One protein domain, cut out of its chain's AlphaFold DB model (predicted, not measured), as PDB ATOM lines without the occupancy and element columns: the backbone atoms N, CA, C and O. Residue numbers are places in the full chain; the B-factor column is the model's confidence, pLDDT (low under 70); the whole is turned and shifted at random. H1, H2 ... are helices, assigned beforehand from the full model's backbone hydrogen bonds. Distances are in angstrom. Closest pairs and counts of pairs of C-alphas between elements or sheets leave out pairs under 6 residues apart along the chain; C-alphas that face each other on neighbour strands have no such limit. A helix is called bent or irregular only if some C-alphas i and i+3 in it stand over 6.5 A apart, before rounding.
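Overview. This is residues 8 to 92 of the 103 residues of the protein "Hypothetical protein" of Haptolina ericina (UniProt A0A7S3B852). What shape do these coordinates make? The long helix H3 runs through the middle of a loose group of helices, with H1 packed at a slant along part of it and H2 crosswise on another part; H4 leaves the far end of H3 like the second limb of an L and reaches away as an arm. The long link from H2 loops out and back to the beginning of H3, and its residues 42 to 47 stick out. What is it made of, and how large is it? The printed part has 85 residues, with four named helices in the order H1, H2, H3, H4 and no named strand, and its class is all helix. It is loose, with a radius of gyration of the C-alphas of 15.5 A and spans of 44 by 35 by 33 A.

Along the chain. Where do the first two helices lie? H1 is residues 8 to 20, from C-alpha 8 at (18.287, 18.291, -34.782), and is 18.8 A long from first to last C-alpha. H2, residues 28 to 36, is 13.1 A long and only just irregular: C-alphas 32 and 35 are 6.54 A apart. Where do the longer two lie? H3 is residues 48 to 67, 27.1 A long, from C-alpha 48 at (22.848, 10.599, -26.227); it is neither bent nor irregular, but only just: C-alphas 64 and 67 are 6.1 A apart. H4 is residues 72 to 90, 27.2 A long, ending with C-alpha 90 at (10.443, -12.842, -49.463).

Arrangement. How does H1 stand to H3? They touch through residues 52 to 59 of H3 alone, with the C-alphas of Val 14 and Val 56 closest at 6.6 A. They run the same way at a steep tilt of 37 degrees, only just past shallow. How does H2 stand to H3? They touch through residues 57 to 62 of H3 alone, about perpendicular at 87 degrees; the closest C-alphas are those of Leu 29 and Asn 58, 5.4 A apart. H1 and H2 are apart. And H4? It is close to H3 but not clearly touching, with the closest C-alphas, of Leu 67 and Leu 75, 7.5 A apart, and their lines about perpendicular at 76 degrees. H4 is apart from H1 and from H2. What do the backbones show? Every O i to N i+4 pair is within hydrogen-bond range in H1, H3 and H4; in H2 it is 3 of 5.

Size, cuts and confidence. How far does the printed part reach? The two C-alphas farthest apart, of Glu 44 and Ile 92, are 44.8 A apart. Residues 42 to 47, 69 to 74 and 83 to 92 stand free. How are the helices linked? The printed part has no cut; the link H1 to H2 is short, H2 to H3 long, H3 to H4 tight. Where is confidence low? The mean pLDDT of the printed part is 87.0, and residue 92 is under 70.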
ATOM      1  N   ARG A   8      19.258  19.055 -33.983       78.06
ATOM      2  CA  ARG A   8      18.287  18.291 -34.782       78.06
ATOM      3  C   ARG A   8      18.855  17.881 -36.140       78.06
ATOM      4  O   ARG A   8      18.589  16.765 -36.585       78.06
ATOM      5  N   GLN A   9      19.649  18.742 -36.776       83.19
ATOM      6  CA  GLN A   9      20.301  18.418 -38.047       83.19
ATOM      7  C   GLN A   9      21.359  17.325 -37.868       83.19
ATOM      8  O   GLN A   9      21.372  16.356 -38.626       83.19
ATOM      9  N   VAL A  10      22.171  17.414 -36.809       84.00
ATOM     10  CA  VAL A  10      23.165  16.380 -36.476       84.00
ATOM     11  C   VAL A  10      22.494  15.029 -36.239       84.00
ATOM     12  O   VAL A  10      22.921  14.021 -36.797       84.00
ATOM     13  N   LEU A  11      21.409  14.992 -35.460       86.25
ATOM     14  CA  LEU A  11      20.663  13.754 -35.229       86.25
ATOM     15  C   LEU A  11      20.156  13.138 -36.542       86.25
ATOM     16  O   LEU A  11      20.326  11.938 -36.756       86.25
ATOM     17  N   ARG A  12      19.567  13.950 -37.428       90.12
ATOM     18  CA  ARG A  12      19.066  13.490 -38.733       90.12
ATOM     19  C   ARG A  12      20.185  12.948 -39.618       90.12
ATOM     20  O   ARG A  12      20.015  11.890 -40.218       90.12
ATOM     21  N   ALA A  13      21.331  13.624 -39.664       89.25
ATOM     22  CA  ALA A  13      22.488  13.168 -40.427       89.25
ATOM     23  C   ALA A  13      22.983  11.801 -39.926       89.25
ATOM     24  O   ALA A  13      23.141  10.873 -40.718       89.25
ATOM     25  N   VAL A  14      23.138  11.638 -38.608       90.94
ATOM     26  CA  VAL A  14      23.574  10.367 -38.008       90.94
ATOM     27  C   VAL A  14      22.568   9.242 -38.275       90.94
ATOM     28  O   VAL A  14      22.969   8.125 -38.600       90.94
ATOM     29  N   GLN A  15      21.264   9.523 -38.217       91.62
ATOM     30  CA  GLN A  15      20.226   8.545 -38.566       91.62
ATOM     31  C   GLN A  15      20.298   8.122 -40.038       91.62
ATOM     32  O   GLN A  15      20.154   6.938 -40.340       91.62
ATOM     33  N   SER A  16      20.543   9.057 -40.960       92.06
ATOM     34  CA  SER A  16      20.740   8.740 -42.380       92.06
ATOM     35  C   SER A  16      21.962   7.845 -42.599       92.06
ATOM     36  O   SER A  16      21.867   6.851 -43.318       92.06
ATOM     37  N   LEU A  17      23.079   8.127 -41.915       91.56
ATOM     38  CA  LEU A  17      24.265   7.266 -41.948       91.56
ATOM     39  C   LEU A  17      23.944   5.868 -41.413       91.56
ATOM     40  O   LEU A  17      24.255   4.880 -42.070       91.56
ATOM     41  N   GLN A  18      23.251   5.765 -40.277       90.81
ATOM     42  CA  GLN A  18      22.875   4.478 -39.688       90.81
ATOM     43  C   GLN A  18      22.000   3.637 -40.631       90.81
ATOM     44  O   GLN A  18      22.195   2.427 -40.726       90.81
ATOM     45  N   LYS A  19      21.058   4.267 -41.346       90.69
ATOM     46  CA  LYS A  19      20.212   3.593 -42.345       90.69
ATOM     47  C   LYS A  19      21.006   3.066 -43.539       90.69
ATOM     48  O   LYS A  19      20.585   2.094 -44.153       90.69
ATOM     49  N   SER A  20      22.137   3.689 -43.867       89.38
ATOM     50  CA  SER A  20      22.982   3.257 -44.985       89.38
ATOM     51  C   SER A  20      23.847   2.030 -44.677       89.38
ATOM     52  O   SER A  20      24.383   1.428 -45.604       89.38
ATOM     53  N   VAL A  21      23.994   1.659 -43.398       89.56
ATOM     54  CA  VAL A  21      24.813   0.518 -42.970       89.56
ATOM     55  C   VAL A  21      23.990  -0.774 -43.042       89.56
ATOM     56  O   VAL A  21      22.997  -0.899 -42.312       89.56
ATOM     57  N   PRO A  22      24.399  -1.762 -43.859       88.06
ATOM     58  CA  PRO A  22      23.769  -3.075 -43.881       88.06
ATOM     59  C   PRO A  22      23.841  -3.788 -42.530       88.06
ATOM     60  O   PRO A  22      24.747  -3.541 -41.735       88.06
ATOM     61  N   THR A  23      22.911  -4.710 -42.278       86.44
ATOM     62  CA  THR A  23      22.842  -5.499 -41.032       86.44
ATOM     63  C   THR A  23      24.157  -6.208 -40.705       86.44
ATOM     64  O   THR A  23      24.598  -6.150 -39.558       86.44
ATOM     65  N   GLU A  24      24.823  -6.761 -41.720       86.25
ATOM     66  CA  GLU A  24      26.149  -7.405 -41.654       86.25
ATOM     67  C   GLU A  24      27.213  -6.523 -40.975       86.25
ATOM     68  O   GLU A  24      28.072  -7.019 -40.252       86.25
ATOM     69  N   HIS A  25      27.129  -5.203 -41.160       85.88
ATOM     70  CA  HIS A  25      28.122  -4.238 -40.689       85.88
ATOM     71  C   HIS A  25      27.683  -3.455 -39.444       85.88
ATOM     72  O   HIS A  25      28.416  -2.591 -38.950       85.88
ATOM     73  N   LYS A  26      26.499  -3.739 -38.883       84.50
ATOM     74  CA  LYS A  26      26.014  -3.056 -37.668       84.50
ATOM     75  C   LYS A  26      26.788  -3.436 -36.406       84.50
ATOM     76  O   LYS A  26      26.756  -2.687 -35.437       84.50
ATOM     77  N   ASN A  27      27.485  -4.570 -36.420       85.38
ATOM     78  CA  ASN A  27      28.274  -5.055 -35.288       85.38
ATOM     79  C   ASN A  27      29.793  -4.845 -35.470       85.38
ATOM     80  O   ASN A  27      30.574  -5.323 -34.647       85.38
ATOM     81  N   ASN A  28      30.221  -4.120 -36.515       85.94
ATOM     82  CA  ASN A  28      31.638  -3.906 -36.835       85.94
ATOM     83  C   ASN A  28      32.411  -3.351 -35.636       85.94
ATOM     84  O   ASN A  28      33.455  -3.889 -35.280       85.94
ATOM     85  N   LEU A  29      31.877  -2.329 -34.963       85.31
ATOM     86  CA  LEU A  29      32.535  -1.713 -33.809       85.31
ATOM     87  C   LEU A  29      32.955  -2.753 -32.750       85.31
ATOM     88  O   LEU A  29      34.080  -2.733 -32.263       85.31
ATOM     89  N   ARG A  30      32.081  -3.718 -32.439       85.12
ATOM     90  CA  ARG A  30      32.394  -4.796 -31.495       85.12
ATOM     91  C   ARG A  30      33.402  -5.776 -32.069       85.12
ATOM     92  O   ARG A  30      34.334  -6.139 -31.362       85.12
ATOM     93  N   THR A  31      33.225  -6.194 -33.317       87.50
ATOM     94  CA  THR A  31      34.124  -7.149 -33.977       87.50
ATOM     95  C   THR A  31      35.563  -6.634 -34.019       87.50
ATOM     96  O   THR A  31      36.477  -7.372 -33.670       87.50
ATOM     97  N   PHE A  32      35.761  -5.361 -34.363       86.62
ATOM     98  CA  PHE A  32      37.091  -4.762 -34.488       86.62
ATOM     99  C   PHE A  32      37.722  -4.374 -33.153       86.62
ATOM    100  O   PHE A  32      38.933  -4.498 -32.990       86.62
ATOM    101  N   LEU A  33      36.931  -3.899 -32.188       86.19
ATOM    102  CA  LEU A  33      37.480  -3.424 -30.919       86.19
ATOM    103  C   LEU A  33      37.625  -4.536 -29.870       86.19
ATOM    104  O   LEU A  33      38.423  -4.393 -28.945       86.19
ATOM    105  N   LYS A  34      36.893  -5.653 -29.989       89.06
ATOM    106  CA  LYS A  34      36.989  -6.776 -29.039       89.06
ATOM    107  C   LYS A  34      38.410  -7.365 -28.950       89.06
ATOM    108  O   LYS A  34      38.861  -7.553 -27.821       89.06
ATOM    109  N   PRO A  35      39.150  -7.598 -30.056       89.50
ATOM    110  CA  PRO A  35      40.556  -8.015 -29.996       89.50
ATOM    111  C   PRO A  35      41.472  -7.006 -29.291       89.50
ATOM    112  O   PRO A  35      42.471  -7.395 -28.701       89.50
ATOM    113  N   LEU A  36      41.111  -5.720 -29.300       88.25
ATOM    114  CA  LEU A  36      41.847  -4.644 -28.629       88.25
ATOM    115  C   LEU A  36      41.458  -4.491 -27.146       88.25
ATOM    116  O   LEU A  36      41.814  -3.506 -26.505       88.25
ATOM    117  N   GLY A  37      40.693  -5.439 -26.595       87.31
ATOM    118  CA  GLY A  37      40.274  -5.436 -25.194       87.31
ATOM    119  C   GLY A  37      39.038  -4.584 -24.897       87.31
ATOM    120  O   GLY A  37      38.719  -4.353 -23.728       87.31
ATOM    121  N   TRP A  38      38.304  -4.121 -25.916       85.38
ATOM    122  CA  TRP A  38      37.072  -3.367 -25.690       85.38
ATOM    123  C   TRP A  38      35.957  -4.260 -25.141       85.38
ATOM    124  O   TRP A  38      35.547  -5.244 -25.760       85.38
ATOM    125  N   LYS A  39      35.430  -3.883 -23.972       82.50
ATOM    126  CA  LYS A  39      34.406  -4.642 -23.232       82.50
ATOM    127  C   LYS A  39      32.966  -4.236 -23.571       82.50
ATOM    128  O   LYS A  39      32.032  -4.820 -23.033       82.50
ATOM    129  N   GLY A  40      32.777  -3.267 -24.468       80.69
ATOM    130  CA  GLY A  40      31.472  -2.691 -24.793       80.69
ATOM    131  C   GLY A  40      31.234  -1.333 -24.129       80.69
ATOM    132  O   GLY A  40      32.119  -0.764 -23.487       80.69
ATOM    133  N   PHE A  41      30.027  -0.797 -24.305       78.19
ATOM    134  CA  PHE A  41      29.614   0.437 -23.638       78.19
ATOM    135  C   PHE A  41      29.296   0.165 -22.168       78.19
ATOM    136  O   PHE A  41      28.551  -0.759 -21.851       78.19
ATOM    137  N   LYS A  42      29.842   0.991 -21.272       79.50
ATOM    138  CA  LYS A  42      29.428   1.021 -19.865       79.50
ATOM    139  C   LYS A  42      28.138   1.828 -19.735       79.50
ATOM    140  O   LYS A  42      27.979   2.830 -20.433       79.50
ATOM    141  N   MET A  43      27.262   1.436 -18.811       73.75
ATOM    142  CA  MET A  43      25.998   2.142 -18.553       73.75
ATOM    143  C   MET A  43      26.218   3.609 -18.159       73.75
ATOM    144  O   MET A  43      25.508   4.486 -18.637       73.75
ATOM    145  N   GLU A  44      27.276   3.889 -17.398       75.00
ATOM    146  CA  GLU A  44      27.709   5.244 -17.016       75.00
ATOM    147  C   GLU A  44      28.051   6.140 -18.226       75.00
ATOM    148  O   GLU A  44      28.002   7.364 -18.138       75.00
ATOM    149  N   GLY A  45      28.398   5.544 -19.373       70.12
ATOM    150  CA  GLY A  45      28.798   6.247 -20.593       70.12
ATOM    151  C   GLY A  45      27.695   6.378 -21.645       70.12
ATOM    152  O   GLY A  45      27.952   6.923 -22.721       70.12
ATOM    153  N   LEU A  46      26.478   5.891 -21.375       79.94
ATOM    154  CA  LEU A  46      25.404   5.775 -22.368       79.94
ATOM    155  C   LEU A  46      24.612   7.082 -22.566       79.94
ATOM    156  O   LEU A  46      23.383   7.107 -22.576       79.94
ATOM    157  N   THR A  47      25.316   8.203 -22.732       85.25
ATOM    158  CA  THR A  47      24.674   9.496 -23.004       85.25
ATOM    159  C   THR A  47      24.282   9.616 -24.481       85.25
ATOM    160  O   THR A  47      24.973   9.079 -25.352       85.25
ATOM    161  N   PRO A  48      23.241  10.400 -24.831       83.62
ATOM    162  CA  PRO A  48      22.848  10.599 -26.227       83.62
ATOM    163  C   PRO A  48      23.984  11.108 -27.132       83.62
ATOM    164  O   PRO A  48      24.018  10.788 -28.319       83.62
ATOM    165  N   ASN A  49      24.918  11.899 -26.594       84.69
ATOM    166  CA  ASN A  49      26.083  12.385 -27.340       84.69
ATOM    167  C   ASN A  49      27.064  11.241 -27.646       84.69
ATOM    168  O   ASN A  49      27.459  11.062 -28.798       84.69
ATOM    169  N   MET A  50      27.384  10.415 -26.647       85.06
ATOM    170  CA  MET A  50      28.271   9.264 -26.827       85.06
ATOM    171  C   MET A  50      27.674   8.225 -27.779       85.06
ATOM    172  O   MET A  50      28.372   7.744 -28.671       85.06
ATOM    173  N   THR A  51      26.369   7.961 -27.682       86.44
ATOM    174  CA  THR A  51      25.672   7.050 -28.601       86.44
ATOM    175  C   THR A  51      25.731   7.546 -30.048       86.44
ATOM    176  O   THR A  51      26.000   6.758 -30.953       86.44
ATOM    177  N   ARG A  52      25.569   8.856 -30.294       89.25
ATOM    178  CA  ARG A  52      25.726   9.426 -31.647       89.25
ATOM    179  C   ARG A  52      27.154   9.279 -32.176       89.25
ATOM    180  O   ARG A  52      27.333   8.898 -33.329       89.25
ATOM    181  N   ARG A  53      28.174   9.518 -31.346       88.38
ATOM    182  CA  ARG A  53      29.586   9.320 -31.733       88.38
ATOM    183  C   ARG A  53      29.881   7.860 -32.074       88.38
ATOM    184  O   ARG A  53      30.545   7.592 -33.069       88.38
ATOM    185  N   ALA A  54      29.338   6.923 -31.300       89.12
ATOM    186  CA  ALA A  54      29.451   5.495 -31.575       89.12
ATOM    187  C   ALA A  54      28.808   5.097 -32.915       89.12
ATOM    188  O   ALA A  54      29.389   4.315 -33.664       89.12
ATOM    189  N   GLN A  55      27.638   5.657 -33.241       90.50
ATOM    190  CA  GLN A  55      26.972   5.428 -34.529       90.50
ATOM    191  C   GLN A  55      27.837   5.906 -35.704       90.50
ATOM    192  O   GLN A  55      27.991   5.182 -36.688       90.50
ATOM    193  N   VAL A  56      28.448   7.088 -35.578       92.94
ATOM    194  CA  VAL A  56      29.387   7.628 -36.576       92.94
ATOM    195  C   VAL A  56      30.636   6.750 -36.687       92.94
ATOM    196  O   VAL A  56      31.031   6.398 -37.794       92.94
ATOM    197  N   ALA A  57      31.223   6.332 -35.564       92.19
ATOM    198  CA  ALA A  57      32.379   5.436 -35.559       92.19
ATOM    199  C   ALA A  57      32.071   4.101 -36.255       92.19
ATOM    200  O   ALA A  57      32.867   3.633 -37.065       92.19
ATOM    201  N   ASN A  58      30.893   3.517 -36.013       92.12
ATOM    202  CA  ASN A  58      30.481   2.304 -36.716       92.12
ATOM    203  C   ASN A  58      30.353   2.532 -38.231       92.12
ATOM    204  O   ASN A  58      30.768   1.680 -39.016       92.12
ATOM    205  N   TRP A  59      29.819   3.683 -38.650       94.25
ATOM    206  CA  TRP A  59      29.747   4.039 -40.067       94.25
ATOM    207  C   TRP A  59      31.136   4.196 -40.699       94.25
ATOM    208  O   TRP A  59      31.352   3.703 -41.800       94.25
ATOM    209  N   LEU A  60      32.102   4.799 -39.997       93.44
ATOM    210  CA  LEU A  60      33.485   4.916 -40.481       93.44
ATOM    211  C   LEU A  60      34.145   3.546 -40.681       93.44
ATOM    212  O   LEU A  60      34.823   3.334 -41.685       93.44
ATOM    213  N   MET A  61      33.903   2.601 -39.769       91.62
ATOM    214  CA  MET A  61      34.382   1.226 -39.932       91.62
ATOM    215  C   MET A  61      33.741   0.556 -41.150       91.62
ATOM    216  O   MET A  61      34.431  -0.092 -41.927       91.62
ATOM    217  N   TYR A  62      32.434   0.743 -41.361       92.81
ATOM    218  CA  TYR A  62      31.769   0.266 -42.576       92.81
ATOM    219  C   TYR A  62      32.360   0.892 -43.848       92.81
ATOM    220  O   TYR A  62      32.647   0.173 -44.803       92.81
ATOM    221  N   TYR A  63      32.586   2.208 -43.853       92.81
ATOM    222  CA  TYR A  63      33.182   2.902 -44.989       92.81
ATOM    223  C   TYR A  63      34.554   2.319 -45.336       92.81
ATOM    224  O   TYR A  63      34.779   1.948 -46.485       92.81
ATOM    225  N   ARG A  64      35.437   2.173 -44.344       91.88
ATOM    226  CA  ARG A  64      36.781   1.619 -44.532       91.88
ATOM    227  C   ARG A  64      36.763   0.204 -45.118       91.88
ATOM    228  O   ARG A  64      37.535  -0.072 -46.025       91.88
ATOM    229  N   GLU A  65      35.911  -0.671 -44.594       89.06
ATOM    230  CA  GLU A  65      35.923  -2.099 -44.945       89.06
ATOM    231  C   GLU A  65      35.189  -2.410 -46.254       89.06
ATOM    232  O   GLU A  65      35.573  -3.326 -46.976       89.06
ATOM    233  N   ALA A  66      34.115  -1.678 -46.565       88.69
ATOM    234  CA  ALA A  66      33.191  -2.065 -47.633       88.69
ATOM    235  C   ALA A  66      33.056  -1.045 -48.771       88.69
ATOM    236  O   ALA A  66      32.608  -1.418 -49.859       88.69
ATOM    237  N   LEU A  67      33.393   0.228 -48.532       92.00
ATOM    238  CA  LEU A  67      33.167   1.317 -49.493       92.00
ATOM    239  C   LEU A  67      34.464   1.931 -50.022       92.00
ATOM    240  O   LEU A  67      34.524   2.328 -51.183       92.00
ATOM    241  N   HIS A  68      35.487   2.045 -49.179       93.19
ATOM    242  CA  HIS A  68      36.732   2.717 -49.515       93.19
ATOM    243  C   HIS A  68      37.429   2.024 -50.696       93.19
ATOM    244  O   HIS A  68      37.633   0.813 -50.690       93.19
ATOM    245  N   GLY A  69      37.780   2.800 -51.726       91.62
ATOM    246  CA  GLY A  69      38.411   2.294 -52.951       91.62
ATOM    247  C   GLY A  69      37.466   1.592 -53.935       91.62
ATOM    248  O   GLY A  69      37.917   1.155 -54.991       91.62
ATOM    249  N   VAL A  70      36.165   1.495 -53.637       92.69
ATOM    250  CA  VAL A  70      35.176   0.882 -54.537       92.69
ATOM    251  C   VAL A  70      34.487   1.970 -55.373       92.69
ATOM    252  O   VAL A  70      33.949   2.922 -54.801       92.69
ATOM    253  N   PRO A  71      34.455   1.858 -56.715       93.12
ATOM    254  CA  PRO A  71      33.780   2.842 -57.551       93.12
ATOM    255  C   PRO A  71      32.261   2.829 -57.321       93.12
ATOM    256  O   PRO A  71      31.658   1.793 -57.038       93.12
ATOM    257  N   VAL A  72      31.620   3.988 -57.495       90.12
ATOM    258  CA  VAL A  72      30.184   4.177 -57.215       90.12
ATOM    259  C   VAL A  72      29.298   3.215 -58.013       90.12
ATOM    260  O   VAL A  72      28.325   2.690 -57.470       90.12
ATOM    261  N   GLU A  73      29.638   2.940 -59.273       93.19
ATOM    262  CA  GLU A  73      28.867   2.017 -60.118       93.19
ATOM    263  C   GLU A  73      28.876   0.583 -59.575       93.19
ATOM    264  O   GLU A  73      27.844  -0.091 -59.559       93.19
ATOM    265  N   GLU A  74      30.000   0.142 -59.009       92.56
ATOM    266  CA  GLU A  74      30.085  -1.164 -58.357       92.56
ATOM    267  C   GLU A  74      29.231  -1.214 -57.083       92.56
ATOM    268  O   GLU A  74      28.537  -2.200 -56.820       92.56
ATOM    269  N   LEU A  75      29.211  -0.132 -56.303       89.88
ATOM    270  CA  LEU A  75      28.362  -0.035 -55.115       89.88
ATOM    271  C   LEU A  75      26.870  -0.091 -55.472       89.88
ATOM    272  O   LEU A  75      26.101  -0.783 -54.797       89.88
ATOM    273  N   LYS A  76      26.455   0.580 -56.555       90.56
ATOM    274  CA  LYS A  76      25.084   0.493 -57.084       90.56
ATOM    275  C   LYS A  76      24.738  -0.939 -57.490       90.56
ATOM    276  O   LYS A  76      23.680  -1.432 -57.098       90.56
ATOM    277  N   ARG A  77      25.644  -1.632 -58.193       92.88
ATOM    278  CA  ARG A  77      25.469  -3.041 -58.583       92.88
ATOM    279  C   ARG A  77      25.272  -3.946 -57.367       92.88
ATOM    280  O   ARG A  77      24.318  -4.718 -57.326       92.88
ATOM    281  N   ARG A  78      26.118  -3.816 -56.338       90.25
ATOM    282  CA  ARG A  78      25.999  -4.583 -55.081       90.25
ATOM    283  C   ARG A  78      24.675  -4.322 -54.368       90.25
ATOM    284  O   ARG A  78      24.063  -5.254 -53.850       90.25
ATOM    285  N   LYS A  79      24.219  -3.066 -54.350       87.50
ATOM    286  CA  LYS A  79      22.923  -2.695 -53.771       87.50
ATOM    287  C   LYS A  79      21.763  -3.351 -54.526       87.50
ATOM    288  O   LYS A  79      20.887  -3.921 -53.883       87.50
ATOM    289  N   ALA A  80      21.778  -3.316 -55.859       90.19
ATOM    290  CA  ALA A  80      20.760  -3.964 -56.687       90.19
ATOM    291  C   ALA A  80      20.744  -5.490 -56.488       90.19
ATOM    292  O   ALA A  80      19.683  -6.074 -56.289       90.19
ATOM    293  N   ALA A  81      21.918  -6.127 -56.448       89.12
ATOM    294  CA  ALA A  81      22.036  -7.562 -56.192       89.12
ATOM    295  C   ALA A  81      21.487  -7.963 -54.812       89.12
ATOM    296  O   ALA A  81      20.843  -9.001 -54.681       89.12
ATOM    297  N   ARG A  82      21.709  -7.135 -53.783       86.62
ATOM    298  CA  ARG A  82      21.145  -7.349 -52.444       86.62
ATOM    299  C   ARG A  82      19.622  -7.244 -52.450       86.62
ATOM    300  O   ARG A  82      18.966  -8.158 -51.971       86.62
ATOM    301  N   ALA A  83      19.077  -6.191 -53.060       86.44
ATOM    302  CA  ALA A  83      17.632  -6.010 -53.181       86.44
ATOM    303  C   ALA A  83      16.967  -7.182 -53.926       86.44
ATOM    304  O   ALA A  83      15.908  -7.647 -53.519       86.44
ATOM    305  N   ALA A  84      17.612  -7.715 -54.970       88.44
ATOM    306  CA  ALA A  84      17.124  -8.893 -55.685       88.44
ATOM    307  C   ALA A  84      17.122 -10.161 -54.810       88.44
ATOM    308  O   ALA A  84      16.171 -10.934 -54.860       88.44
ATOM    309  N   ARG A  85      18.157 -10.369 -53.981       86.38
ATOM    310  CA  ARG A  85      18.212 -11.494 -53.027       86.38
ATOM    311  C   ARG A  85      17.143 -11.384 -51.947       86.38
ATOM    312  O   ARG A  85      16.522 -12.385 -51.619       86.38
ATOM    313  N   GLU A  86      16.935 -10.186 -51.410       84.25
ATOM    314  CA  GLU A  86      15.894  -9.919 -50.412       84.25
ATOM    315  C   GLU A  86      14.497 -10.154 -51.005       84.25
ATOM    316  O   GLU A  86      13.694 -10.857 -50.402       84.25
ATOM    317  N   ALA A  87      14.238  -9.677 -52.227       85.00
ATOM    318  CA  ALA A  87      12.983  -9.938 -52.933       85.00
ATOM    319  C   ALA A  87      12.763 -11.434 -53.225       85.00
ATOM    320  O   ALA A  87      11.647 -11.929 -53.098       85.00
ATOM    321  N   ALA A  88      13.821 -12.167 -53.585       83.25
ATOM    322  CA  ALA A  88      13.745 -13.610 -53.798       83.25
ATOM    323  C   ALA A  88      13.503 -14.385 -52.491       83.25
ATOM    324  O   ALA A  88      12.781 -15.376 -52.508       83.25
ATOM    325  N   ALA A  89      14.080 -13.939 -51.371       80.88
ATOM    326  CA  ALA A  89      13.858 -14.543 -50.057       80.88
ATOM    327  C   ALA A  89      12.416 -14.336 -49.565       80.88
ATOM    328  O   ALA A  89      11.825 -15.266 -49.026       80.88
ATOM    329  N   GLU A  90      11.839 -13.156 -49.803       76.00
ATOM    330  CA  GLU A  90      10.443 -12.842 -49.463       76.00
ATOM    331  C   GLU A  90       9.435 -13.625 -50.325       76.00
ATOM    332  O   GLU A  90       8.328 -13.924 -49.888       76.00
ATOM    333  N   ALA A  91       9.815 -14.000 -51.549       74.25
ATOM    334  CA  ALA A  91       8.965 -14.770 -52.454       74.25
ATOM    335  C   ALA A  91       8.835 -16.263 -52.082       74.25
ATOM    336  O   ALA A  91       8.032 -16.972 -52.691       74.25
ATOM    337  N   ILE A  92       9.608 -16.761 -51.109       68.69
ATOM    338  CA  ILE A  92       9.491 -18.142 -50.627       68.69
ATOM    339  C   ILE A  92       8.258 -18.218 -49.712       68.69
ATOM    340  O   ILE A  92       8.250 -17.580 -48.658       68.69
TER     341      ILE A  92